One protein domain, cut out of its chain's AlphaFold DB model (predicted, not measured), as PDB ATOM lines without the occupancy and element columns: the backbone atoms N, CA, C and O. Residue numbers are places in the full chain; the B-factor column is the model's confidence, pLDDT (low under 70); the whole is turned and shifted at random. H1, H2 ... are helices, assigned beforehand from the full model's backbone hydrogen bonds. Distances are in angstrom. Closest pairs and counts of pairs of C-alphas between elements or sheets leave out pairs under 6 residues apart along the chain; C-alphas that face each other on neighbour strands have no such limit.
ATOM      1  N   LYS A  76     118.749 154.483 150.150       94.25
ATOM      2  CA  LYS A  76     119.607 155.087 151.178       94.25
ATOM      3  C   LYS A  76     119.046 154.872 152.586       94.25
ATOM      4  O   LYS A  76     119.800 154.525 153.496       94.25
ATOM      5  N   GLN A  77     117.733 155.012 152.760       92.62
ATOM      6  CA  GLN A  77     117.062 154.736 154.029       92.62
ATOM      7  C   GLN A  77     117.149 153.252 154.418       92.62
ATOM      8  O   GLN A  77     117.518 152.948 155.552       92.62
ATOM      9  N   LEU A  78     116.864 152.325 153.497       94.12
ATOM     10  CA  LEU A  78     116.962 150.882 153.753       94.12
ATOM     11  C   LEU A  78     118.391 150.476 154.141       94.12
ATOM     12  O   LEU A  78     118.585 149.709 155.083       94.12
ATOM     13  N   ASP A  79     119.402 151.019 153.465       95.06
ATOM     14  CA  ASP A  79     120.808 150.741 153.773       95.06
ATOM     15  C   ASP A  79     121.217 151.286 155.148       95.06
ATOM     16  O   ASP A  79     121.923 150.607 155.901       95.06
ATOM     17  N   PHE A  80     120.717 152.466 155.532       91.94
ATOM     18  CA  PHE A  80     120.901 152.999 156.882       91.94
ATOM     19  C   PHE A  80     120.254 152.107 157.952       91.94
ATOM     20  O   PHE A  80     120.885 151.805 158.970       91.94
ATOM     21  N   LEU A  81     119.023 151.641 157.724       90.94
ATOM     22  CA  LEU A  81     118.324 150.737 158.641       90.94
ATOM     23  C   LEU A  81     119.063 149.401 158.797       90.94
ATOM     24  O   LEU A  81     119.290 148.939 159.919       90.94
ATOM     25  N   ARG A  82     119.543 148.823 157.688       92.75
ATOM     26  CA  ARG A  82     120.398 147.626 157.705       92.75
ATOM     27  C   ARG A  82     121.692 147.855 158.473       92.75
ATOM     28  O   ARG A  82     122.087 146.987 159.247       92.75
ATOM     29  N   TYR A  83     122.330 149.017 158.325       92.38
ATOM     30  CA  TYR A  83     123.501 149.384 159.123       92.38
ATOM     31  C   TYR A  83     123.193 149.395 160.631       92.38
ATOM     32  O   TYR A  83     123.951 148.814 161.416       92.38
ATOM     33  N   VAL A  84     122.092 150.031 161.050       88.00
ATOM     34  CA  VAL A  84     121.689 150.091 162.468       88.00
ATOM     35  C   VAL A  84     121.500 148.682 163.023       88.00
ATOM     36  O   VAL A  84     122.048 148.354 164.081       88.00
ATOM     37  N   LEU A  85     120.799 147.833 162.277       87.62
ATOM     38  CA  LEU A  85     120.529 146.460 162.669       87.62
ATOM     39  C   LEU A  85     121.803 145.601 162.699       87.62
ATOM     40  O   LEU A  85     122.068 144.916 163.688       87.62
ATOM     41  N   ALA A  86     122.659 145.708 161.682       90.06
ATOM     42  CA  ALA A  86     123.949 145.026 161.631       90.06
ATOM     43  C   ALA A  86     124.852 145.410 162.815       90.06
ATOM     44  O   ALA A  86     125.490 144.548 163.421       90.06
ATOM     45  N   LYS A  87     124.888 146.689 163.207       87.44
ATOM     46  CA  LYS A  87     125.652 147.133 164.383       87.44
ATOM     47  C   LYS A  87     125.167 146.449 165.665       87.44
ATOM     48  O   LYS A  87     125.994 146.041 166.478       87.44
ATOM     49  N   ASN A  88     123.854 146.293 165.836       83.88
ATOM     50  CA  ASN A  88     123.278 145.614 166.998       83.88
ATOM     51  C   ASN A  88     123.537 144.098 166.967       83.88
ATOM     52  O   ASN A  88     123.998 143.535 167.958       83.88
ATOM     53  N   LEU A  89     123.378 143.444 165.812       85.62
ATOM     54  CA  LEU A  89     123.692 142.017 165.652       85.62
ATOM     55  C   LEU A  89     125.164 141.701 165.928       85.62
ATOM     56  O   LEU A  89     125.479 140.679 166.538       85.62
ATOM     57  N   LYS A  90     126.079 142.607 165.559       86.25
ATOM     58  CA  LYS A  90     127.512 142.453 165.851       86.25
ATOM     59  C   LYS A  90     127.810 142.456 167.354       86.25
ATOM     60  O   LYS A  90     128.753 141.788 167.783       86.25
ATOM     61  N   LYS A  91     127.005 143.155 168.163       80.31
ATOM     62  CA  LYS A  91     127.075 143.081 169.633       80.31
ATOM     63  C   LYS A  91     126.539 141.745 170.147       80.31
ATOM     64  O   LYS A  91     127.167 141.149 171.022       80.31
ATOM     65  N   ASN A  92     125.456 141.240 169.562       77.00
ATOM     66  CA  ASN A  92     124.836 139.971 169.959       77.00
ATOM     67  C   ASN A  92     125.670 138.744 169.551       77.00
ATOM     68  O   ASN A  92     125.637 137.728 170.230       77.00
ATOM     69  N   GLY A  93     126.494 138.858 168.505       79.75
ATOM     70  CA  GLY A  93     127.380 137.786 168.042       79.75
ATOM     71  C   GLY A  93     126.775 136.870 166.975       79.75
ATOM     72  O   GLY A  93     127.451 135.934 166.550       79.75
ATOM     73  N   ASP A  94     125.563 137.157 166.492       83.69
ATOM     74  CA  ASP A  94     124.929 136.415 165.398       83.69
ATOM     75  C   ASP A  94     125.568 136.779 164.047       83.69
ATOM     76  O   ASP A  94     125.164 137.708 163.345       83.69
ATOM     77  N   LYS A  95     126.625 136.042 163.690       85.81
ATOM     78  CA  LYS A  95     127.394 136.266 162.459       85.81
ATOM     79  C   LYS A  95     126.620 135.895 161.194       85.81
ATOM     80  O   LYS A  95     126.924 136.450 160.138       85.81
ATOM     81  N   ILE A  96     125.680 134.950 161.270       88.94
ATOM     82  CA  ILE A  96     124.947 134.453 160.097       88.94
ATOM     83  C   ILE A  96     123.958 135.525 159.654       88.94
ATOM     84  O   ILE A  96     124.018 135.985 158.509       88.94
ATOM     85  N   LEU A  97     123.117 135.992 160.580       87.06
ATOM     86  CA  LEU A  97     122.160 137.051 160.293       87.06
ATOM     87  C   LEU A  97     122.873 138.363 159.951       87.06
ATOM     88  O   LEU A  97     122.480 139.046 159.008       87.06
ATOM     89  N   TRP A  98     123.984 138.675 160.630       90.62
ATOM     90  CA  TRP A  98     124.798 139.847 160.301       90.62
ATOM     91  C   TRP A  98     125.258 139.846 158.838       90.62
ATOM     92  O   TRP A  98     125.078 140.841 158.138       90.62
ATOM     93  N   LYS A  99     125.800 138.723 158.342       91.50
ATOM     94  CA  LYS A  99     126.233 138.605 156.939       91.50
ATOM     95  C   LYS A  99     125.065 138.782 155.974       91.50
ATOM     96  O   LYS A  99     125.218 139.471 154.968       91.50
ATOM     97  N   LYS A 100     123.907 138.190 156.287       92.00
ATOM     98  CA  LYS A 100     122.691 138.322 155.475       92.00
ATOM     99  C   LYS A 100     122.262 139.785 155.346       92.00
ATOM    100  O   LYS A 100     121.980 140.229 154.242       92.00
ATOM    101  N   ILE A 101     122.278 140.535 156.449       91.50
ATOM    102  CA  ILE A 101     121.832 141.936 156.485       91.50
ATOM    103  C   ILE A 101     122.840 142.896 155.858       91.50
ATOM    104  O   ILE A 101     122.438 143.876 155.241       91.50
ATOM    105  N   VAL A 102     124.141 142.630 155.985       93.81
ATOM    106  CA  VAL A 102     125.177 143.502 155.412       93.81
ATOM    107  C   VAL A 102     125.334 143.304 153.905       93.81
ATOM    108  O   VAL A 102     125.617 144.268 153.201       93.81
ATOM    109  N   LYS A 103     125.119 142.088 153.389       94.75
ATOM    110  CA  LYS A 103     125.293 141.759 151.964       94.75
ATOM    111  C   LYS A 103     124.576 142.717 150.984       94.75
ATOM    112  O   LYS A 103     125.227 143.115 150.024       94.75
ATOM    113  N   PRO A 104     123.295 143.092 151.171       94.94
ATOM    114  CA  PRO A 104     122.585 143.976 150.236       94.94
ATOM    115  C   PRO A 104     122.864 145.479 150.429       94.94
ATOM    116  O   PRO A 104     122.284 146.294 149.706       94.94
ATOM    117  N   ILE A 105     123.703 145.873 151.397       95.81
ATOM    118  CA  ILE A 105     124.009 147.286 151.663       95.81
ATOM    119  C   ILE A 105     124.847 147.858 150.519       95.81
ATOM    120  O   ILE A 105     125.950 147.379 150.243       95.81
ATOM    121  N   TYR A 106     124.388 148.957 149.919       96.25
ATOM    122  CA  TYR A 106     125.238 149.752 149.043       96.25
ATOM    123  C   TYR A 106     126.058 150.741 149.875       96.25
ATOM    124  O   TYR A 106     125.571 151.787 150.295       96.25
ATOM    125  N   PHE A 107     127.330 150.425 150.130       94.19
ATOM    126  CA  PHE A 107     128.164 151.191 151.067       94.19
ATOM    127  C   PHE A 107     128.305 152.683 150.738       94.19
ATOM    128  O   PHE A 107     128.511 153.466 151.659       94.19
ATOM    129  N   LYS A 108     128.149 153.106 149.474       94.50
ATOM    130  CA  LYS A 108     128.171 154.539 149.120       94.50
ATOM    131  C   LYS A 108     127.005 155.332 149.725       94.50
ATOM    132  O   LYS A 108     127.103 156.549 149.830       94.50
ATOM    133  N   ASN A 109     125.933 154.661 150.146       94.69
ATOM    134  CA  ASN A 109     124.812 155.281 150.854       94.69
ATOM    135  C   ASN A 109     125.106 155.537 152.338       94.69
ATOM    136  O   ASN A 109     124.342 156.242 153.001       94.69
ATOM    137  N   LEU A 110     126.198 154.976 152.865       93.62
ATOM    138  CA  LEU A 110     126.626 155.145 154.245       93.62
ATOM    139  C   LEU A 110     127.768 156.155 154.340       93.62
ATOM    140  O   LEU A 110     128.612 156.269 153.455       93.62
ATOM    141  N   ASN A 111     127.835 156.859 155.468       92.06
ATOM    142  CA  ASN A 111     128.987 157.699 155.760       92.06
ATOM    143  C   ASN A 111     130.189 156.849 156.213       92.06
ATOM    144  O   ASN A 111     130.050 155.735 156.724       92.06
ATOM    145  N   TRP A 112     131.393 157.401 156.081       90.50
ATOM    146  CA  TRP A 112     132.625 156.677 156.403       90.50
ATOM    147  C   TRP A 112     132.682 156.187 157.864       90.50
ATOM    148  O   TRP A 112     133.233 155.119 158.126       90.50
ATOM    149  N   LYS A 113     132.073 156.914 158.818       90.31
ATOM    150  CA  LYS A 113     132.012 156.515 160.238       90.31
ATOM    151  C   LYS A 113     131.158 155.257 160.416       90.31
ATOM    152  O   LYS A 113     131.529 154.367 161.174       90.31
ATOM    153  N   GLN A 114     130.024 155.175 159.720       91.56
ATOM    154  CA  GLN A 114     129.129 154.015 159.717       91.56
ATOM    155  C   GLN A 114     129.826 152.801 159.100       91.56
ATOM    156  O   GLN A 114     129.808 151.723 159.690       91.56
ATOM    157  N   ILE A 115     130.513 152.997 157.970       93.00
ATOM    158  CA  ILE A 115     131.314 151.950 157.325       93.00
ATOM    159  C   ILE A 115     132.403 151.453 158.284       93.00
ATOM    160  O   ILE A 115     132.496 150.254 158.533       93.00
ATOM    161  N   ALA A 116     133.174 152.356 158.899       91.50
ATOM    162  CA  ALA A 116     134.203 151.986 159.869       91.50
ATOM    163  C   ALA A 116     133.617 151.158 161.028       91.50
ATOM    164  O   ALA A 116     134.131 150.088 161.357       91.50
ATOM    165  N   LEU A 117     132.484 151.592 161.592       90.44
ATOM    166  CA  LEU A 117     131.790 150.875 162.666       90.44
ATOM    167  C   LEU A 117     131.278 149.484 162.248       90.44
ATOM    168  O   LEU A 117     131.162 148.606 163.104       90.44
ATOM    169  N   LEU A 118     131.008 149.238 160.960       90.50
ATOM    170  CA  LEU A 118     130.651 147.900 160.472       90.50
ATOM    171  C   LEU A 118     131.835 146.936 160.482       90.50
ATOM    172  O   LEU A 118     131.623 145.744 160.711       90.50
ATOM    173  N   TYR A 119     133.064 147.413 160.288       88.31
ATOM    174  CA  TYR A 119     134.248 146.555 160.196       88.31
ATOM    175  C   TYR A 119     134.944 146.326 161.540       88.31
ATOM    176  O   TYR A 119     135.409 145.212 161.789       88.31
ATOM    177  N   VAL A 120     134.917 147.284 162.474       90.38
ATOM    178  CA  VAL A 120     135.622 147.138 163.766       90.38
ATOM    179  C   VAL A 120     135.122 145.947 164.608       90.38
ATOM    180  O   VAL A 120     133.913 145.708 164.665       90.38
ATOM    181  N   PRO A 121     135.997 145.181 165.285       89.12
ATOM    182  CA  PRO A 121     135.597 144.032 166.104       89.12
ATOM    183  C   PRO A 121     134.592 144.376 167.215       89.12
ATOM    184  O   PRO A 121     134.544 145.506 167.702       89.12
ATOM    185  N   LYS A 122     133.837 143.373 167.693       88.62
ATOM    186  CA  LYS A 122     132.866 143.527 168.797       88.62
ATOM    187  C   LYS A 122     133.488 144.188 170.035       88.62
ATOM    188  O   LYS A 122     132.878 145.081 170.612       88.62
ATOM    189  N   CYS A 123     134.707 143.798 170.413       88.00
ATOM    190  CA  CYS A 123     135.407 144.368 171.569       88.00
ATOM    191  C   CYS A 123     135.594 145.887 171.439       88.00
ATOM    192  O   CYS A 123     135.358 146.624 172.395       88.00
ATOM    193  N   VAL A 124     135.938 146.359 170.238       89.88
ATOM    194  CA  VAL A 124     136.107 147.787 169.944       89.88
ATOM    195  C   VAL A 124     134.762 148.511 169.997       89.88
ATOM    196  O   VAL A 124     134.674 149.569 170.610       89.88
ATOM    197  N   LEU A 125     133.693 147.927 169.440       87.19
ATOM    198  CA  LEU A 125     132.344 148.507 169.536       87.19
ATOM    199  C   LEU A 125     131.899 148.712 170.989       87.19
ATOM    200  O   LEU A 125     131.394 149.781 171.332       87.19
ATOM    201  N   LEU A 126     132.115 147.711 171.846       86.44
ATOM    202  CA  LEU A 126     131.766 147.788 173.266       86.44
ATOM    203  C   LEU A 126     132.613 148.830 174.008       86.44
ATOM    204  O   LEU A 126     132.102 149.537 174.878       86.44
ATOM    205  N   LEU A 127     133.896 148.961 173.661       88.56
ATOM    206  CA  LEU A 127     134.764 149.993 174.224       88.56
ATOM    207  C   LEU A 127     134.279 151.397 173.842       88.56
ATOM    208  O   LEU A 127     134.128 152.247 174.719       88.56
ATOM    209  N   LEU A 128     133.985 151.624 172.560       86.88
ATOM    210  CA  LEU A 128     133.472 152.902 172.056       86.88
ATOM    211  C   LEU A 128     132.165 153.301 172.751       86.88
ATOM    212  O   LEU A 128     131.969 154.468 173.085       86.88
ATOM    213  N   GLU A 129     131.287 152.339 173.022       83.12
ATOM    214  CA  GLU A 129     130.043 152.570 173.756       83.12
ATOM    215  C   GLU A 129     130.290 152.954 175.219       83.12
ATOM    216  O   GLU A 129     129.718 153.935 175.700       83.12
ATOM    217  N   LYS A 130     131.205 152.266 175.913       84.81
ATOM    218  CA  LYS A 130     131.608 152.633 177.283       84.81
ATOM    219  C   LYS A 130     132.210 154.036 177.344       84.81
ATOM    220  O   LYS A 130     131.880 154.804 178.247       84.81
ATOM    221  N   VAL A 131     133.076 154.383 176.390       86.44
ATOM    222  CA  VAL A 131     133.668 155.727 176.282       86.44
ATOM    223  C   VAL A 131     132.574 156.766 176.042       86.44
ATOM    224  O   VAL A 131     132.517 157.765 176.757       86.44
ATOM    225  N   LYS A 132     131.650 156.502 175.113       82.75
ATOM    226  CA  LYS A 132     130.510 157.382 174.835       82.75
ATOM    227  C   LYS A 132     129.654 157.621 176.081       82.75
ATOM    228  O   LYS A 132     129.330 158.767 176.375       82.75
ATOM    229  N   LEU A 133     129.320 156.572 176.832       80.50
ATOM    230  CA  LEU A 133     128.548 156.697 178.073       80.50
ATOM    231  C   LEU A 133     129.289 157.526 179.130       80.50
ATOM    232  O   LEU A 133     128.676 158.368 179.779       80.50
ATOM    233  N   LYS A 134     130.607 157.340 179.279       83.50
ATOM    234  CA  LYS A 134     131.426 158.167 180.183       83.50
ATOM    235  C   LYS A 134     131.418 159.644 179.783       83.50
ATOM    236  O   LYS A 134     131.363 160.496 180.660       83.50
ATOM    237  N   LEU A 135     131.463 159.947 178.487       80.75
ATOM    238  CA  LEU A 135     131.427 161.323 177.986       80.75
ATOM    239  C   LEU A 135     130.057 161.971 178.195       80.75
ATOM    240  O   LEU A 135     129.998 163.102 178.666       80.75
ATOM    241  N   ILE A 136     128.970 161.227 177.965       82.12
ATOM    242  CA  ILE A 136     127.605 161.697 178.246       82.12
ATOM    243  C   ILE A 136     127.439 162.017 179.736       82.12
ATOM    244  O   ILE A 136     126.924 163.078 180.069       82.12
ATOM    245  N   LYS A 137     127.947 161.159 180.634       80.19
ATOM    246  CA  LYS A 137     127.952 161.422 182.086       80.19
ATOM    247  C   LYS A 137     128.746 162.676 182.476       80.19
ATOM    248  O   LYS A 137     128.503 163.234 183.536       80.19
ATOM    249  N   LYS A 138     129.680 163.118 181.631       85.69
ATOM    250  CA  LYS A 138     130.451 164.361 181.787       85.69
ATOM    251  C   LYS A 138     129.834 165.555 181.039       85.69
ATOM    252  O   LYS A 138     130.488 166.582 180.913       85.69
ATOM    253  N   GLY A 139     128.619 165.422 180.500       82.44
ATOM    254  CA  GLY A 139     127.927 166.479 179.755       82.44
ATOM    255  C   GLY A 139     128.321 166.607 178.277       82.44
ATOM    256  O   GLY A 139     127.807 167.479 177.583       82.44
ATOM    257  N   ILE A 140     129.188 165.734 177.751       78.88
ATOM    258  CA  ILE A 140     129.657 165.784 176.357       78.88
ATOM    259  C   ILE A 140     128.860 164.786 175.505       78.88
ATOM    260  O   ILE A 140     129.030 163.567 175.606       78.88
ATOM    261  N   LYS A 141     128.002 165.296 174.614       72.19
ATOM    262  CA  LYS A 141     127.175 164.469 173.723       72.19
ATOM    263  C   LYS A 141     127.891 164.190 172.399       72.19
ATOM    264  O   LYS A 141     127.926 165.030 171.509       72.19
ATOM    265  N   ILE A 142     128.409 162.972 172.240       67.38
ATOM    266  CA  ILE A 142     128.999 162.507 170.973       67.38
ATOM    267  C   ILE A 142     127.975 161.683 170.188       67.38
ATOM    268  O   ILE A 142     127.517 160.635 170.652       67.38
ATOM    269  N   ALA A 143     127.632 162.127 168.977       61.41
ATOM    270  CA  ALA A 143     126.756 161.400 168.063       61.41
ATOM    271  C   ALA A 143     127.510 160.962 166.798       61.41
ATOM    272  O   ALA A 143     128.190 161.750 166.150       61.41
ATOM    273  N   SER A 144     127.353 159.690 166.419       55.47
ATOM    274  CA  SER A 144     127.801 159.159 165.121       55.47
ATOM    275  C   SER A 144     126.808 159.452 163.987       55.47
ATOM    276  O   SER A 144     127.065 159.109 162.837       55.47
ATOM    277  N   TYR A 145     125.657 160.033 164.331       54.31
ATOM    278  CA  TYR A 145     124.580 160.413 163.427       54.31
ATOM    279  C   TYR A 145     124.693 161.914 163.136       54.31
ATOM    280  O   TYR A 145     123.862 162.691 163.589       54.31
ATOM    281  N   SER A 146     125.763 162.352 162.470       45.59
ATOM    282  CA  SER A 146     125.709 163.636 161.767       45.59
ATOM    283  C   SER A 146     125.544 163.314 160.290       45.59
ATOM    284  O   SER A 146     126.411 162.684 159.681       45.59
ATOM    285  N   ASN A 147     124.386 163.670 159.740       38.06
ATOM    286  CA  ASN A 147     124.288 163.886 158.309       38.06
ATOM    287  C   ASN A 147     124.995 165.218 158.077       38.06
ATOM    288  O   ASN A 147     124.569 166.232 158.620       38.06
ATOM    289  N   ASN A 148     126.112 165.202 157.352       34.56
ATOM    290  CA  ASN A 148     126.488 166.413 156.642       34.56
ATOM    291  C   ASN A 148     125.404 166.585 155.580       34.56
ATOM    292  O   ASN A 148     125.255 165.706 154.725       34.56
ATOM    293  N   SER A 149     124.581 167.614 155.768       35.03
ATOM    294  CA  SER A 149     123.694 168.161 154.747       35.03
ATOM    295  C   SER A 149     124.506 168.604 153.538       35.03
ATOM    296  O   SER A 149     125.626 169.120 153.762       35.03
TER     297      SER A 149
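What this domain is: This is residues 76 to 149 of the 149 residues of an uncharacterized protein of Flavobacterium sp. (UniProt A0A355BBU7). A small helical body with one long arm: H1 forms a hairpin with H2, H3 packs on another side of H1, and H4 reaches away from near the last residues of H1, about perpendicular to it. From the far end of H4 the last stretch, residues 138 to 149, has no named helix and folds back; residues 134 to 139, at the turn, stick out. The printed part has 74 residues with four named helices, H1 to H4 in order along the chain, and no named strand, and its class is all helix. It is only just compact, close to loose, with a radius of gyration of the C-alphas of 13.1 A, and its outline is flat, with spans of 38 by 33 by 15 A.

How they stand to each other: H1, residues 76 to 92, is the hub and touches three other helices. H2, residues 95 to 102, follows after a tight link and touches H1, the closest C-alphas being those of Ala 86 and Trp 98, 5.4 A apart. The two form a helical hairpin, at a shallow tilt of 14 degrees, opposite ways. H3, residues 112 to 119, touches residues 83 to 87 of H1 alone, with the C-alphas of Lys 87 and Leu 118 closest at 6.4 A. H1 and H3 run the same way at a steep tilt of 39 degrees. H4, residues 122 to 137, touches H1 with residues 122 to 126 alone, and H1 touches H4 with residues 90 to 91 alone; the closest C-alphas are those of Lys 91 and Lys 122, 5.9 A apart. Their lines are about perpendicular, at 80 degrees. H3 and H4 are close but not clearly touching, with the C-alphas of Leu 117 and Leu 125 closest at 7.3 A. H2 is apart from H3 and from H4. The helix packing is mostly crossed, but only just: of 3 touching pairs, 1 is at a shallow tilt. In H1, H2, H3 and H4 every backbone O i to N i+4 pair is within hydrogen-bond range.

Where its parts are: H1 begins at C-alpha 76, at (119.607, 155.087, 151.178), and measures 24.7 A from first to last C-alpha. H2 measures 10.3 A and H3 10.9 A. H4 begins at C-alpha 122, at (132.866, 143.527, 168.797), and ends 22.8 A away at C-alpha 137, at (127.952, 161.422, 182.086).

The domain as a whole: The two C-alphas farthest apart are those of Pro 104 and Lys 138, at 38.4 A. The printed part has no cut and ends at residue 149, the chain's last. The links from H1 to H2 and from H3 to H4 are tight, and that from H2 to H3, 9 residues, is short. The mean pLDDT of the printed part is 84.1; residues 142 to 149 are under 70.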